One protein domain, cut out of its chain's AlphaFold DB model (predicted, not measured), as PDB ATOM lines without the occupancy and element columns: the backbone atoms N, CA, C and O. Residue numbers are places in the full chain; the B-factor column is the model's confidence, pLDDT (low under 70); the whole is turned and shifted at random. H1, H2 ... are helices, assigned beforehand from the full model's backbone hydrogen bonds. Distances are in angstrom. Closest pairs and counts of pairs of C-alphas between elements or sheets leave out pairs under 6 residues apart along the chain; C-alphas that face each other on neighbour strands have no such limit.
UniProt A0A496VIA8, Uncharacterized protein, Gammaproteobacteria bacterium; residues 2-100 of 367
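What this domain is: This is residues 2 to 100 of the 367 residues of an uncharacterized protein of Gammaproteobacteria bacterium (UniProt A0A496VIA8). A long helix, H3, runs over a cluster of three helices, H2, H5 and H6, meeting it through the first part of H3 at H5. H1 folds back beside the start of H2 as a helical hairpin, while two very short helices lie towards opposite ends of the longest axis, H4 by the end of H3 and H7 beyond H5. The printed part has 99 residues with seven named helices, H1 to H7 in chain order, and no named strand; the class is all helix. It is compact, with a radius of gyration of the C-alphas of 13.3 A, and only just elongated, spanning 41 by 27 by 22 A.

How they stand to each other: H3, residues 36 to 55, touches H5, residues 66 to 78, with its residues 38 to 41 alone, at a steep tilt of 46 degrees, opposite ways; the closest C-alphas, of Leu 41 and Leu 68, are 7.0 A apart. H5 is the hub, touching four helices. It touches H2, residues 14 to 28, at a shallow tilt of 33 degrees, only just short of steep, the same way, with C-alphas of Ile 23 and Ala 76 closest at 5.8 A. H2 and H3 are near each other. H6, residues 84 to 92, touches H2 at a steep tilt of 50 degrees, opposite ways; the closest C-alphas, of Gly 22 and Ile 86, are 4.0 A apart. H5 touches H6 with residues 76 to 77 alone, closest at the C-alphas of Ala 77 and Lys 90, 6.3 A. H1, residues 2 to 8, forms a hairpin with H2 at a shallow tilt of 11 degrees; the C-alphas of Gln 5 and Ser 14 are closest, 5.7 A. H4, residues 57 to 60, touches H3 only at the corner, where the C-alphas of Ala 52 and Ala 59 are closest, 5.1 A. H7, residues 95 to 98, and H5 only just touch, with 3 pairs of C-alphas within 8 A, the closest being Ala 77 and Leu 95 at 5.6 A. In H1, H2, H3, H5 and H6 every O i to N i+4 pair is within hydrogen-bond range; H4 and H7 are too short for such a pair.

Where its parts are: H3 is 29.0 A from first to last C-alpha, from C-alpha 36 at (21.291, -21.819, -36.437) to C-alpha 55 at (26.500, -45.434, -52.397). H2 measures 21.2 A, H5 18.8 A, H6 12.3 A and H1 10.0 A; H1 begins at C-alpha 2, (8.439, -41.113, -46.087). H4 measures 5.0 A and H7 5.5 A.

The domain as a whole: The C-alphas of Gln 54 and Pro 100 are the two farthest apart, 42.3 A. The printed part has no cut, and no link is long. The mean pLDDT of the printed part is 70.4; 45 residues are under 70, among them residues 2 to 14, 55 to 71 and 95 to 100.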
ATOM      1  N   GLN A   2       9.198 -39.850 -45.948       56.81
ATOM      2  CA  GLN A   2       8.439 -41.113 -46.087       56.81
ATOM      3  C   GLN A   2       8.969 -42.073 -47.175       56.81
ATOM      4  O   GLN A   2       9.112 -43.266 -46.932       56.81
ATOM      5  N   ARG A   3       9.368 -41.556 -48.347       57.00
ATOM      6  CA  ARG A   3      10.012 -42.367 -49.404       57.00
ATOM      7  C   ARG A   3      11.389 -42.924 -49.003       57.00
ATOM      8  O   ARG A   3      11.742 -44.017 -49.421       57.00
ATOM      9  N   LEU A   4      12.145 -42.203 -48.168       59.56
ATOM     10  CA  LEU A   4      13.444 -42.656 -47.649       59.56
ATOM     11  C   LEU A   4      13.266 -43.728 -46.566       59.56
ATOM     12  O   LEU A   4      14.018 -44.691 -46.548       59.56
ATOM     13  N   GLN A   5      12.247 -43.624 -45.706       59.00
ATOM     14  CA  GLN A   5      11.899 -44.688 -44.751       59.00
ATOM     15  C   GLN A   5      11.491 -45.985 -45.457       59.00
ATOM     16  O   GLN A   5      11.978 -47.055 -45.105       59.00
ATOM     17  N   GLN A   6      10.652 -45.893 -46.493       60.41
ATOM     18  CA  GLN A   6      10.252 -47.060 -47.284       60.41
ATOM     19  C   GLN A   6      11.441 -47.707 -48.008       60.41
ATOM     20  O   GLN A   6      11.518 -48.930 -48.074       60.41
ATOM     21  N   ALA A   7      12.398 -46.905 -48.489       58.06
ATOM     22  CA  ALA A   7      13.614 -47.397 -49.135       58.06
ATOM     23  C   ALA A   7      14.655 -47.980 -48.155       58.06
ATOM     24  O   ALA A   7      15.520 -48.742 -48.576       58.06
ATOM     25  N   THR A   8      14.595 -47.636 -46.862       57.31
ATOM     26  CA  THR A   8      15.605 -48.030 -45.859       57.31
ATOM     27  C   THR A   8      15.216 -49.228 -44.995       57.31
ATOM     28  O   THR A   8      16.089 -49.820 -44.361       57.31
ATOM     29  N   GLY A   9      13.947 -49.643 -44.989       62.06
ATOM     30  CA  GLY A   9      13.499 -50.844 -44.273       62.06
ATOM     31  C   GLY A   9      13.879 -50.824 -42.784       62.06
ATOM     32  O   GLY A   9      13.610 -49.851 -42.086       62.06
ATOM     33  N   GLN A  10      14.524 -51.891 -42.294       56.84
ATOM     34  CA  GLN A  10      14.994 -52.006 -40.900       56.84
ATOM     35  C   GLN A  10      16.405 -51.438 -40.654       56.84
ATOM     36  O   GLN A  10      16.995 -51.675 -39.600       56.84
ATOM     37  N   ALA A  11      16.979 -50.706 -41.609       60.31
ATOM     38  CA  ALA A  11      18.326 -50.175 -41.455       60.31
ATOM     39  C   ALA A  11      18.431 -49.209 -40.250       60.31
ATOM     40  O   ALA A  11      17.475 -48.474 -39.977       60.31
ATOM     41  N   PRO A  12      19.579 -49.132 -39.549       61.00
ATOM     42  CA  PRO A  12      19.753 -48.270 -38.373       61.00
ATOM     43  C   PRO A  12      19.431 -46.786 -38.612       61.00
ATOM     44  O   PRO A  12      18.971 -46.087 -37.709       61.00
ATOM     45  N   VAL A  13      19.619 -46.314 -39.848       68.69
ATOM     46  CA  VAL A  13      19.335 -44.938 -40.275       68.69
ATOM     47  C   VAL A  13      17.834 -44.594 -40.308       68.69
ATOM     48  O   VAL A  13      17.461 -43.423 -40.226       68.69
ATOM     49  N   SER A  14      16.951 -45.600 -40.335       69.69
ATOM     50  CA  SER A  14      15.487 -45.426 -40.340       69.69
ATOM     51  C   SER A  14      14.982 -44.589 -39.158       69.69
ATOM     52  O   SER A  14      14.097 -43.747 -39.327       69.69
ATOM     53  N   LYS A  15      15.599 -44.746 -37.977       74.50
ATOM     54  CA  LYS A  15      15.262 -43.979 -36.766       74.50
ATOM     55  C   LYS A  15      15.520 -42.485 -36.943       74.50
ATOM     56  O   LYS A  15      14.705 -41.673 -36.520       74.50
ATOM     57  N   VAL A  16      16.614 -42.117 -37.608       78.75
ATOM     58  CA  VAL A  16      16.941 -40.713 -37.895       78.75
ATOM     59  C   VAL A  16      15.931 -40.121 -38.870       78.75
ATOM     60  O   VAL A  16      15.431 -39.025 -38.639       78.75
ATOM     61  N   TRP A  17      15.545 -40.863 -39.909       80.81
ATOM     62  CA  TRP A  17      14.519 -40.412 -40.853       80.81
ATOM     63  C   TRP A  17      13.163 -40.188 -40.199       80.81
ATOM     64  O   TRP A  17      12.470 -39.232 -40.542       80.81
ATOM     65  N   TRP A  18      12.808 -41.043 -39.245       80.00
ATOM     66  CA  TRP A  18      11.579 -40.929 -38.472       80.00
ATOM     67  C   TRP A  18      11.558 -39.735 -37.521       80.00
ATOM     68  O   TRP A  18      10.611 -38.949 -37.552       80.00
ATOM     69  N   VAL A  19      12.630 -39.509 -36.761       81.06
ATOM     70  CA  VAL A  19      12.719 -38.333 -35.882       81.06
ATOM     71  C   VAL A  19      12.750 -37.032 -36.696       81.06
ATOM     72  O   VAL A  19      12.064 -36.070 -36.354       81.06
ATOM     73  N   THR A  20      13.477 -37.007 -37.816       84.25
ATOM     74  CA  THR A  20      13.519 -35.849 -38.719       84.25
ATOM     75  C   THR A  20      12.151 -35.530 -39.320       84.25
ATOM     76  O   THR A  20      11.807 -34.357 -39.442       84.25
ATOM     77  N   GLU A  21      11.340 -36.534 -39.667       82.88
ATOM     78  CA  GLU A  21       9.967 -36.307 -40.134       82.88
ATOM     79  C   GLU A  21       9.118 -35.598 -39.070       82.88
ATOM     80  O   GLU A  21       8.432 -34.628 -39.392       82.88
ATOM     81  N   GLY A  22       9.238 -36.002 -37.800       82.94
ATOM     82  CA  GLY A  22       8.585 -35.315 -36.683       82.94
ATOM     83  C   GLY A  22       9.044 -33.860 -36.521       82.94
ATOM     84  O   GLY A  22       8.227 -32.969 -36.298       82.94
ATOM     85  N   ILE A  23      10.337 -33.582 -36.687       83.12
ATOM     86  CA  ILE A  23      10.882 -32.214 -36.600       83.12
ATOM     87  C   ILE A  23      10.388 -31.336 -37.752       83.12
ATOM     88  O   ILE A  23      10.007 -30.188 -37.529       83.12
ATOM     89  N   VAL A  24      10.369 -31.861 -38.979       84.62
ATOM     90  CA  VAL A  24       9.858 -31.128 -40.147       84.62
ATOM     91  C   VAL A  24       8.360 -30.859 -39.996       84.62
ATOM     92  O   VAL A  24       7.921 -29.741 -40.254       84.62
ATOM     93  N   GLU A  25       7.582 -31.830 -39.506       85.38
ATOM     94  CA  GLU A  25       6.170 -31.626 -39.162       85.38
ATOM     95  C   GLU A  25       6.010 -30.511 -38.113       85.38
ATOM     96  O   GLU A  25       5.171 -29.622 -38.269       85.38
ATOM     97  N   ALA A  26       6.852 -30.502 -37.076       83.56
ATOM     98  CA  ALA A  26       6.830 -29.475 -36.042       83.56
ATOM     99  C   ALA A  26       7.192 -28.075 -36.556       83.56
ATOM    100  O   ALA A  26       6.569 -27.095 -36.139       83.56
ATOM    101  N   LEU A  27       8.152 -27.975 -37.477       82.75
ATOM    102  CA  LEU A  27       8.513 -26.724 -38.144       82.75
ATOM    103  C   LEU A  27       7.367 -26.201 -39.016       82.75
ATOM    104  O   LEU A  27       7.014 -25.025 -38.923       82.75
ATOM    105  N   LEU A  28       6.740 -27.071 -39.812       85.38
ATOM    106  CA  LEU A  28       5.602 -26.712 -40.667       85.38
ATOM    107  C   LEU A  28       4.394 -26.243 -39.848       85.38
ATOM    108  O   LEU A  28       3.719 -25.285 -40.220       85.38
ATOM    109  N   GLN A  29       4.151 -26.877 -38.702       85.88
ATOM    110  CA  GLN A  29       3.089 -26.499 -37.766       85.88
ATOM    111  C   GLN A  29       3.463 -25.311 -36.866       85.88
ATOM    112  O   GLN A  29       2.691 -24.962 -35.976       85.88
ATOM    113  N   LYS A  30       4.637 -24.693 -37.069       82.00
ATOM    114  CA  LYS A  30       5.169 -23.589 -36.250       82.00
ATOM    115  C   LYS A  30       5.286 -23.925 -34.755       82.00
ATOM    116  O   LYS A  30       5.336 -23.033 -33.913       82.00
ATOM    117  N   GLY A  31       5.350 -25.212 -34.415       74.69
ATOM    118  CA  GLY A  31       5.588 -25.696 -33.055       74.69
ATOM    119  C   GLY A  31       7.061 -25.663 -32.655       74.69
ATOM    120  O   GLY A  31       7.377 -25.853 -31.484       74.69
ATOM    121  N   LEU A  32       7.960 -25.420 -33.609       77.25
ATOM    122  CA  LEU A  32       9.393 -25.274 -33.397       77.25
ATOM    123  C   LEU A  32       9.895 -24.059 -34.190       77.25
ATOM    124  O   LEU A  32       9.482 -23.854 -35.331       77.25
ATOM    125  N   ALA A  33      10.775 -23.254 -33.595       74.69
ATOM    126  CA  ALA A  33      11.403 -22.127 -34.280       74.69
ATOM    127  C   ALA A  33      12.699 -22.572 -34.969       74.69
ATOM    128  O   ALA A  33      13.504 -23.306 -34.390       74.69
ATOM    129  N   LEU A  34      12.919 -22.097 -36.194       71.88
ATOM    130  CA  LEU A  34      14.163 -22.341 -36.913       71.88
ATOM    131  C   LEU A  34      15.298 -21.526 -36.271       71.88
ATOM    132  O   LEU A  34      15.192 -20.309 -36.140       71.88
ATOM    133  N   ASN A  35      16.389 -22.184 -35.883       70.50
ATOM    134  CA  ASN A  35      17.591 -21.539 -35.347       70.50
ATOM    135  C   ASN A  35      18.859 -22.091 -36.022       70.50
ATOM    136  O   ASN A  35      18.802 -23.083 -36.755       70.50
ATOM    137  N   LYS A  36      20.013 -21.446 -35.795       64.75
ATOM    138  CA  LYS A  36      21.291 -21.819 -36.437       64.75
ATOM    139  C   LYS A  36      21.680 -23.283 -36.180       64.75
ATOM    140  O   LYS A  36      22.174 -23.948 -37.087       64.75
ATOM    141  N   THR A  37      21.411 -23.798 -34.982       59.44
ATOM    142  CA  THR A  37      21.701 -25.187 -34.596       59.44
ATOM    143  C   THR A  37      20.838 -26.183 -35.371       59.44
ATOM    144  O   THR A  37      21.354 -27.156 -35.911       59.44
ATOM    145  N   LEU A  38      19.538 -25.911 -35.496       70.19
ATOM    146  CA  LEU A  38      18.604 -26.748 -36.244       70.19
ATOM    147  C   LEU A  38      18.904 -26.733 -37.751       70.19
ATOM    148  O   LEU A  38      18.879 -27.779 -38.392       70.19
ATOM    149  N   LEU A  39      19.280 -25.574 -38.299       74.00
ATOM    150  CA  LEU A  39      19.780 -25.442 -39.674       74.00
ATOM    151  C   LEU A  39      21.020 -26.311 -39.927       74.00
ATOM    152  O   LEU A  39      21.127 -26.929 -40.983       74.00
ATOM    153  N   ASN A  40      21.942 -26.390 -38.964       66.25
ATOM    154  CA  ASN A  40      23.138 -27.223 -39.091       66.25
ATOM    155  C   ASN A  40      22.809 -28.727 -39.059       66.25
ATOM    156  O   ASN A  40      23.367 -29.497 -39.836       66.25
ATOM    157  N   LEU A  41      21.854 -29.148 -38.222       68.81
ATOM    158  CA  LEU A  41      21.379 -30.540 -38.192       68.81
ATOM    159  C   LEU A  41      20.712 -30.945 -39.513       68.81
ATOM    160  O   LEU A  41      20.938 -32.049 -40.001       68.81
ATOM    161  N   LEU A  42      19.941 -30.043 -40.127       77.75
ATOM    162  CA  LEU A  42      19.337 -30.273 -41.443       77.75
ATOM    163  C   LEU A  42      20.392 -30.421 -42.551       77.75
ATOM    164  O   LEU A  42      20.233 -31.274 -43.419       77.75
ATOM    165  N   LYS A  43      21.498 -29.667 -42.493       76.50
ATOM    166  CA  LYS A  43      22.628 -29.837 -43.427       76.50
ATOM    167  C   LYS A  43      23.318 -31.196 -43.279       76.50
ATOM    168  O   LYS A  43      23.634 -31.828 -44.279       76.50
ATOM    169  N   GLN A  44      23.513 -31.670 -42.047       71.25
ATOM    170  CA  GLN A  44      24.092 -32.998 -41.795       71.25
ATOM    171  C   GLN A  44      23.190 -34.125 -42.319       71.25
ATOM    172  O   GLN A  44      23.676 -35.113 -42.866       71.25
ATOM    173  N   LEU A  45      21.869 -33.961 -42.200       78.81
ATOM    174  CA  LEU A  45      20.894 -34.883 -42.783       78.81
ATOM    175  C   LEU A  45      20.961 -34.896 -44.314       78.81
ATOM    176  O   LEU A  45      20.883 -35.968 -44.906       78.81
ATOM    177  N   ASP A  46      21.151 -33.739 -44.948       78.38
ATOM    178  CA  ASP A  46      21.308 -33.629 -46.402       78.38
ATOM    179  C   ASP A  46      22.566 -34.361 -46.902       78.38
ATOM    180  O   ASP A  46      22.526 -35.091 -47.892       78.38
ATOM    181  N   THR A  47      23.674 -34.281 -46.156       76.44
ATOM    182  CA  THR A  47      24.887 -35.064 -46.449       76.44
ATOM    183  C   THR A  47      24.622 -36.573 -46.402       76.44
ATOM    184  O   THR A  47      25.035 -37.292 -47.310       76.44
ATOM    185  N   LEU A  48      23.879 -37.057 -45.399       74.00
ATOM    186  CA  LEU A  48      23.510 -38.475 -45.291       74.00
ATOM    187  C   LEU A  48      22.582 -38.931 -46.428       74.00
ATOM    188  O   LEU A  48      22.704 -40.056 -46.911       74.00
ATOM    189  N   ILE A  49      21.667 -38.068 -46.876       77.69
ATOM    190  CA  ILE A  49      20.785 -38.348 -48.019       77.69
ATOM    191  C   ILE A  49      21.609 -38.465 -49.307       77.69
ATOM    192  O   ILE A  49      21.413 -39.410 -50.072       77.69
ATOM    193  N   ASN A  50      22.567 -37.561 -49.517       76.19
ATOM    194  CA  ASN A  50      23.463 -37.602 -50.672       76.19
ATOM    195  C   ASN A  50      24.364 -38.847 -50.658       76.19
ATOM    196  O   ASN A  50      24.509 -39.504 -51.687       76.19
ATOM    197  N   GLN A  51      24.893 -39.239 -49.497       70.75
ATOM    198  CA  GLN A  51      25.671 -40.477 -49.348       70.75
ATOM    199  C   GLN A  51      24.833 -41.730 -49.637       70.75
ATOM    200  O   GLN A  51      25.293 -42.635 -50.331       70.75
ATOM    201  N   ALA A  52      23.586 -41.775 -49.159       71.81
ATOM    202  CA  ALA A  52      22.658 -42.861 -49.462       71.81
ATOM    203  C   ALA A  52      22.312 -42.937 -50.960       71.81
ATOM    204  O   ALA A  52      22.199 -44.032 -51.508       71.81
ATOM    205  N   ALA A  53      22.181 -41.789 -51.633       75.06
ATOM    206  CA  ALA A  53      21.923 -41.720 -53.070       75.06
ATOM    207  C   ALA A  53      23.135 -42.157 -53.914       75.06
ATOM    208  O   ALA A  53      22.955 -42.806 -54.941       75.06
ATOM    209  N   GLN A  54      24.356 -41.833 -53.476       74.81
ATOM    210  CA  GLN A  54      25.598 -42.145 -54.195       74.81
ATOM    211  C   GLN A  54      26.078 -43.589 -53.986       74.81
ATOM    212  O   GLN A  54      26.570 -44.211 -54.923       74.81
ATOM    213  N   HIS A  55      25.929 -44.133 -52.775       67.81
ATOM    214  CA  HIS A  55      26.500 -45.434 -52.397       67.81
ATOM    215  C   HIS A  55      25.446 -46.524 -52.126       67.81
ATOM    216  O   HIS A  55      25.787 -47.654 -51.761       67.81
ATOM    217  N   GLY A  56      24.156 -46.215 -52.301       66.50
ATOM    218  CA  GLY A  56      23.055 -47.174 -52.209       66.50
ATOM    219  C   GLY A  56      22.985 -47.912 -50.865       66.50
ATOM    220  O   GLY A  56      23.218 -47.344 -49.797       66.50
ATOM    221  N   ASN A  57      22.672 -49.212 -50.903       59.44
ATOM    222  CA  ASN A  57      22.440 -50.033 -49.705       59.44
ATOM    223  C   ASN A  57      23.643 -50.129 -48.747       59.44
ATOM    224  O   ASN A  57      23.440 -50.418 -47.568       59.44
ATOM    225  N   ALA A  58      24.873 -49.884 -49.212       59.75
ATOM    226  CA  ALA A  58      26.061 -49.885 -48.358       59.75
ATOM    227  C   ALA A  58      26.067 -48.689 -47.390       59.75
ATOM    228  O   ALA A  58      26.309 -48.868 -46.198       59.75
ATOM    229  N   ALA A  59      25.693 -47.496 -47.865       59.34
ATOM    230  CA  ALA A  59      25.574 -46.306 -47.018       59.34
ATOM    231  C   ALA A  59      24.402 -46.391 -46.029       59.34
ATOM    232  O   ALA A  59      24.468 -45.832 -44.939       59.34
ATOM    233  N   LEU A  60      23.345 -47.138 -46.365       57.00
ATOM    234  CA  LEU A  60      22.194 -47.333 -45.476       57.00
ATOM    235  C   LEU A  60      22.502 -48.244 -44.279       57.00
ATOM    236  O   LEU A  60      21.828 -48.148 -43.253       57.00
ATOM    237  N   ARG A  61      23.508 -49.121 -44.393       57.31
ATOM    238  CA  ARG A  61      23.944 -50.024 -43.313       57.31
ATOM    239  C   ARG A  61      24.850 -49.342 -42.284       57.31
ATOM    240  O   ARG A  61      25.056 -49.911 -41.214       57.31
ATOM    241  N   LEU A  62      25.360 -48.145 -42.578       56.53
ATOM    242  CA  LEU A  62      26.152 -47.355 -41.636       56.53
ATOM    243  C   LEU A  62      25.259 -46.809 -40.516       56.53
ATOM    244  O   LEU A  62      24.147 -46.326 -40.748       56.53
ATOM    245  N   PHE A  63      25.750 -46.878 -39.278       53.41
ATOM    246  CA  PHE A  63      25.056 -46.275 -38.147       53.41
ATOM    247  C   PHE A  63      25.178 -44.749 -38.232       53.41
ATOM    248  O   PHE A  63      26.295 -44.237 -38.315       53.41
ATOM    249  N   PRO A  64      24.064 -43.998 -38.180       62.53
ATOM    250  CA  PRO A  64      24.153 -42.549 -38.115       62.53
ATOM    251  C   PRO A  64      24.845 -42.122 -36.809       62.53
ATOM    252  O   PRO A  64      24.693 -42.803 -35.786       62.53
ATOM    253  N   PRO A  65      25.554 -40.978 -36.793       61.25
ATOM    254  CA  PRO A  65      26.208 -40.487 -35.585       61.25
ATOM    255  C   PRO A  65      25.210 -40.369 -34.426       61.25
ATOM    256  O   PRO A  65      24.192 -39.682 -34.544       61.25
ATOM    257  N   LYS A  66      25.492 -40.997 -33.275       59.75
ATOM    258  CA  LYS A  66      24.604 -40.948 -32.091       59.75
ATOM    259  C   LYS A  66      24.291 -39.506 -31.663       59.75
ATOM    260  O   LYS A  66      23.168 -39.208 -31.261       59.75
ATOM    261  N   ALA A  67      25.260 -38.602 -31.819       53.44
ATOM    262  CA  ALA A  67      25.099 -37.175 -31.560       53.44
ATOM    263  C   ALA A  67      24.017 -36.521 -32.440       53.44
ATOM    264  O   ALA A  67      23.255 -35.693 -31.946       53.44
ATOM    265  N   LEU A  68      23.899 -36.919 -33.713       62.12
ATOM    266  CA  LEU A  68      22.863 -36.415 -34.617       62.12
ATOM    267  C   LEU A  68      21.474 -36.808 -34.104       62.12
ATOM    268  O   LEU A  68      20.617 -35.945 -33.941       62.12
ATOM    269  N   LEU A  69      21.268 -38.088 -33.779       66.62
ATOM    270  CA  LEU A  69      19.986 -38.575 -33.264       66.62
ATOM    271  C   LEU A  69      19.611 -37.912 -31.928       66.62
ATOM    272  O   LEU A  69      18.481 -37.456 -31.780       66.62
ATOM    273  N   ASN A  70      20.552 -37.792 -30.988       63.50
ATOM    274  CA  ASN A  70      20.298 -37.156 -29.690       63.50
ATOM    275  C   ASN A  70      19.931 -35.674 -29.834       63.50
ATOM    276  O   ASN A  70      18.994 -35.202 -29.192       63.50
ATOM    277  N   ASN A  71      20.622 -34.949 -30.713       60.19
ATOM    278  CA  ASN A  71      20.314 -33.546 -30.978       60.19
ATOM    279  C   ASN A  71      18.946 -33.383 -31.658       60.19
ATOM    280  O   ASN A  71      18.196 -32.472 -31.312       60.19
ATOM    281  N   LEU A  72      18.581 -34.281 -32.577       72.75
ATOM    282  CA  LEU A  72      17.243 -34.303 -33.173       72.75
ATOM    283  C   LEU A  72      16.168 -34.590 -32.106       72.75
ATOM    284  O   LEU A  72      15.171 -33.875 -32.041       72.75
ATOM    285  N   LEU A  73      16.388 -35.554 -31.207       72.00
ATOM    286  CA  LEU A  73      15.467 -35.852 -30.102       72.00
ATOM    287  C   LEU A  73      15.318 -34.677 -29.120       72.00
ATOM    288  O   LEU A  73      14.210 -34.400 -28.666       72.00
ATOM    289  N   TYR A  74      16.391 -33.928 -28.855       69.31
ATOM    290  CA  TYR A  74      16.346 -32.706 -28.045       69.31
ATOM    291  C   TYR A  74      15.438 -31.625 -28.654       69.31
ATOM    292  O   TYR A  74      14.645 -30.996 -27.947       69.31
ATOM    293  N   PHE A  75      15.513 -31.419 -29.971       69.56
ATOM    294  CA  PHE A  75      14.605 -30.504 -30.669       69.56
ATOM    295  C   PHE A  75      13.185 -31.059 -30.765       69.56
ATOM    296  O   PHE A  75      12.222 -30.299 -30.650       69.56
ATOM    297  N   ALA A  76      13.044 -32.376 -30.912       73.50
ATOM    298  CA  ALA A  76      11.745 -33.022 -30.908       73.50
ATOM    299  C   ALA A  76      11.029 -32.834 -29.561       73.50
ATOM    300  O   ALA A  76       9.843 -32.513 -29.547       73.50
ATOM    301  N   ALA A  77      11.745 -32.940 -28.436       69.94
ATOM    302  CA  ALA A  77      11.210 -32.696 -27.094       69.94
ATOM    303  C   ALA A  77      10.659 -31.264 -26.932       69.94
ATOM    304  O   ALA A  77       9.566 -31.079 -26.395       69.94
ATOM    305  N   GLN A  78      11.359 -30.266 -27.481       69.06
ATOM    306  CA  GLN A  78      10.978 -28.846 -27.420       69.06
ATOM    307  C   GLN A  78       9.824 -28.446 -28.343       69.06
ATOM    308  O   GLN A  78       9.264 -27.361 -28.182       69.06
ATOM    309  N   ALA A  79       9.466 -29.278 -29.321       77.88
ATOM    310  CA  ALA A  79       8.388 -28.961 -30.244       77.88
ATOM    311  C   ALA A  79       7.051 -28.817 -29.497       77.88
ATOM    312  O   ALA A  79       6.600 -29.745 -28.832       77.88
ATOM    313  N   ARG A  80       6.382 -27.672 -29.619       74.62
ATOM    314  CA  ARG A  80       5.061 -27.412 -29.014       74.62
ATOM    315  C   ARG A  80       3.890 -27.875 -29.888       74.62
ATOM    316  O   ARG A  80       2.734 -27.794 -29.477       74.62
ATOM    317  N   SER A  81       4.177 -28.339 -31.101       80.12
ATOM    318  CA  SER A  81       3.185 -28.874 -32.031       80.12
ATOM    319  C   SER A  81       2.621 -30.214 -31.551       80.12
ATOM    320  O   SER A  81       3.289 -30.994 -30.875       80.12
ATOM    321  N   LYS A  82       1.377 -30.493 -31.947       79.25
ATOM    322  CA  LYS A  82       0.657 -31.746 -31.654       79.25
ATOM    323  C   LYS A  82       0.507 -32.623 -32.904       79.25
ATOM    324  O   LYS A  82      -0.497 -33.308 -33.077       79.25
ATOM    325  N   GLY A  83       1.474 -32.520 -33.813       81.69
ATOM    326  CA  GLY A  83       1.522 -33.305 -35.040       81.69
ATOM    327  C   GLY A  83       1.652 -34.799 -34.750       81.69
ATOM    328  O   GLY A  83       2.210 -35.199 -33.727       81.69
ATOM    329  N   LYS A  84       1.120 -35.638 -35.640       84.81
ATOM    330  CA  LYS A  84       1.029 -37.085 -35.392       84.81
ATOM    331  C   LYS A  84       2.415 -37.717 -35.253       84.81
ATOM    332  O   LYS A  84       2.605 -38.561 -34.380       84.81
ATOM    333  N   GLN A  85       3.374 -37.295 -36.077       81.00
ATOM    334  CA  GLN A  85       4.724 -37.857 -36.081       81.00
ATOM    335  C   GLN A  85       5.536 -37.347 -34.899       81.00
ATOM    336  O   GLN A  85       6.165 -38.137 -34.199       81.00
ATOM    337  N   ILE A  86       5.485 -36.043 -34.616       83.62
ATOM    338  CA  ILE A  86       6.224 -35.484 -33.479       83.62
ATOM    339  C   ILE A  86       5.710 -36.016 -32.134       83.62
ATOM    340  O   ILE A  86       6.504 -36.298 -31.236       83.62
ATOM    341  N   THR A  87       4.397 -36.223 -31.996       81.12
ATOM    342  CA  THR A  87       3.817 -36.848 -30.803       81.12
ATOM    343  C   THR A  87       4.242 -38.310 -30.681       81.12
ATOM    344  O   THR A  87       4.658 -38.717 -29.600       81.12
ATOM    345  N   ALA A  88       4.237 -39.078 -31.776       79.00
ATOM    346  CA  ALA A  88       4.703 -40.464 -31.757       79.00
ATOM    347  C   ALA A  88       6.186 -40.577 -31.352       79.00
ATOM    348  O   ALA A  88       6.528 -41.424 -30.527       79.00
ATOM    349  N   VAL A  89       7.047 -39.679 -31.852       80.50
ATOM    350  CA  VAL A  89       8.463 -39.572 -31.447       80.50
ATOM    351  C   VAL A  89       8.588 -39.318 -29.947       80.50
ATOM    352  O   VAL A  89       9.311 -40.040 -29.263       80.50
ATOM    353  N   LYS A  90       7.850 -38.341 -29.409       77.38
ATOM    354  CA  LYS A  90       7.878 -38.029 -27.973       77.38
ATOM    355  C   LYS A  90       7.433 -39.194 -27.100       77.38
ATOM    356  O   LYS A  90       8.038 -39.417 -26.056       77.38
ATOM    357  N   THR A  91       6.404 -39.928 -27.514       78.38
ATOM    358  CA  THR A  91       5.881 -41.073 -26.762       78.38
ATOM    359  C   THR A  91       6.842 -42.259 -26.789       78.38
ATOM    360  O   THR A  91       7.149 -42.807 -25.737       78.38
ATOM    361  N   ILE A  92       7.354 -42.639 -27.964       77.19
ATOM    362  CA  ILE A  92       8.246 -43.804 -28.112       77.19
ATOM    363  C   ILE A  92       9.574 -43.598 -27.379       77.19
ATOM    364  O   ILE A  92      10.099 -44.539 -26.791       77.19
ATOM    365  N   PHE A  93      10.105 -42.374 -27.392       69.12
ATOM    366  CA  PHE A  93      11.346 -42.031 -26.693       69.12
ATOM    367  C   PHE A  93      11.125 -41.463 -25.280       69.12
ATOM    368  O   PHE A  93      12.088 -41.012 -24.669       69.12
ATOM    369  N   GLN A  94       9.885 -41.462 -24.768       72.94
ATOM    370  CA  GLN A  94       9.520 -40.973 -23.424       72.94
ATOM    371  C   GLN A  94      10.047 -39.559 -23.104       72.94
ATOM    372  O   GLN A  94      10.387 -39.230 -21.972       72.94
ATOM    373  N   LEU A  95      10.103 -38.676 -24.105       69.88
ATOM    374  CA  LEU A  95      10.776 -37.374 -23.989       69.88
ATOM    375  C   LEU A  95      10.093 -36.409 -23.007       69.88
ATOM    376  O   LEU A  95      10.718 -35.455 -22.550       69.88
ATOM    377  N   ASN A  96       8.817 -36.643 -22.694       59.56
ATOM    378  CA  ASN A  96       8.042 -35.803 -21.781       59.56
ATOM    379  C   ASN A  96       8.471 -35.970 -20.314       59.56
ATOM    380  O   ASN A  96       8.282 -35.040 -19.535       59.56
ATOM    381  N   ASP A  97       9.088 -37.099 -19.957       57.44
ATOM    382  CA  ASP A  97       9.525 -37.391 -18.584       57.44
ATOM    383  C   ASP A  97      10.884 -36.744 -18.252       57.44
ATOM    384  O   ASP A  97      11.306 -36.705 -17.098       57.44
ATOM    385  N   TYR A  98      11.564 -36.193 -19.266       52.97
ATOM    386  CA  TYR A  98      12.923 -35.655 -19.172       52.97
ATOM    387  C   TYR A  98      13.014 -34.117 -19.225       52.97
ATOM    388  O   TYR A  98      14.125 -33.587 -19.195       52.97
ATOM    389  N   PHE A  99      11.897 -33.376 -19.294       46.81
ATOM    390  CA  PHE A  99      11.921 -31.905 -19.413       46.81
ATOM    391  C   PHE A  99      11.190 -31.178 -18.258       46.81
ATOM    392  O   PHE A  99      10.004 -31.428 -18.043       46.81
ATOM    393  N   PRO A 100      11.844 -30.235 -17.539       40.44
ATOM    394  CA  PRO A 100      11.195 -29.375 -16.539       40.44
ATOM    395  C   PRO A 100      10.232 -28.341 -17.173       40.44
ATOM    396  O   PRO A 100      10.410 -27.982 -18.341       40.44
TER     397      PRO A 100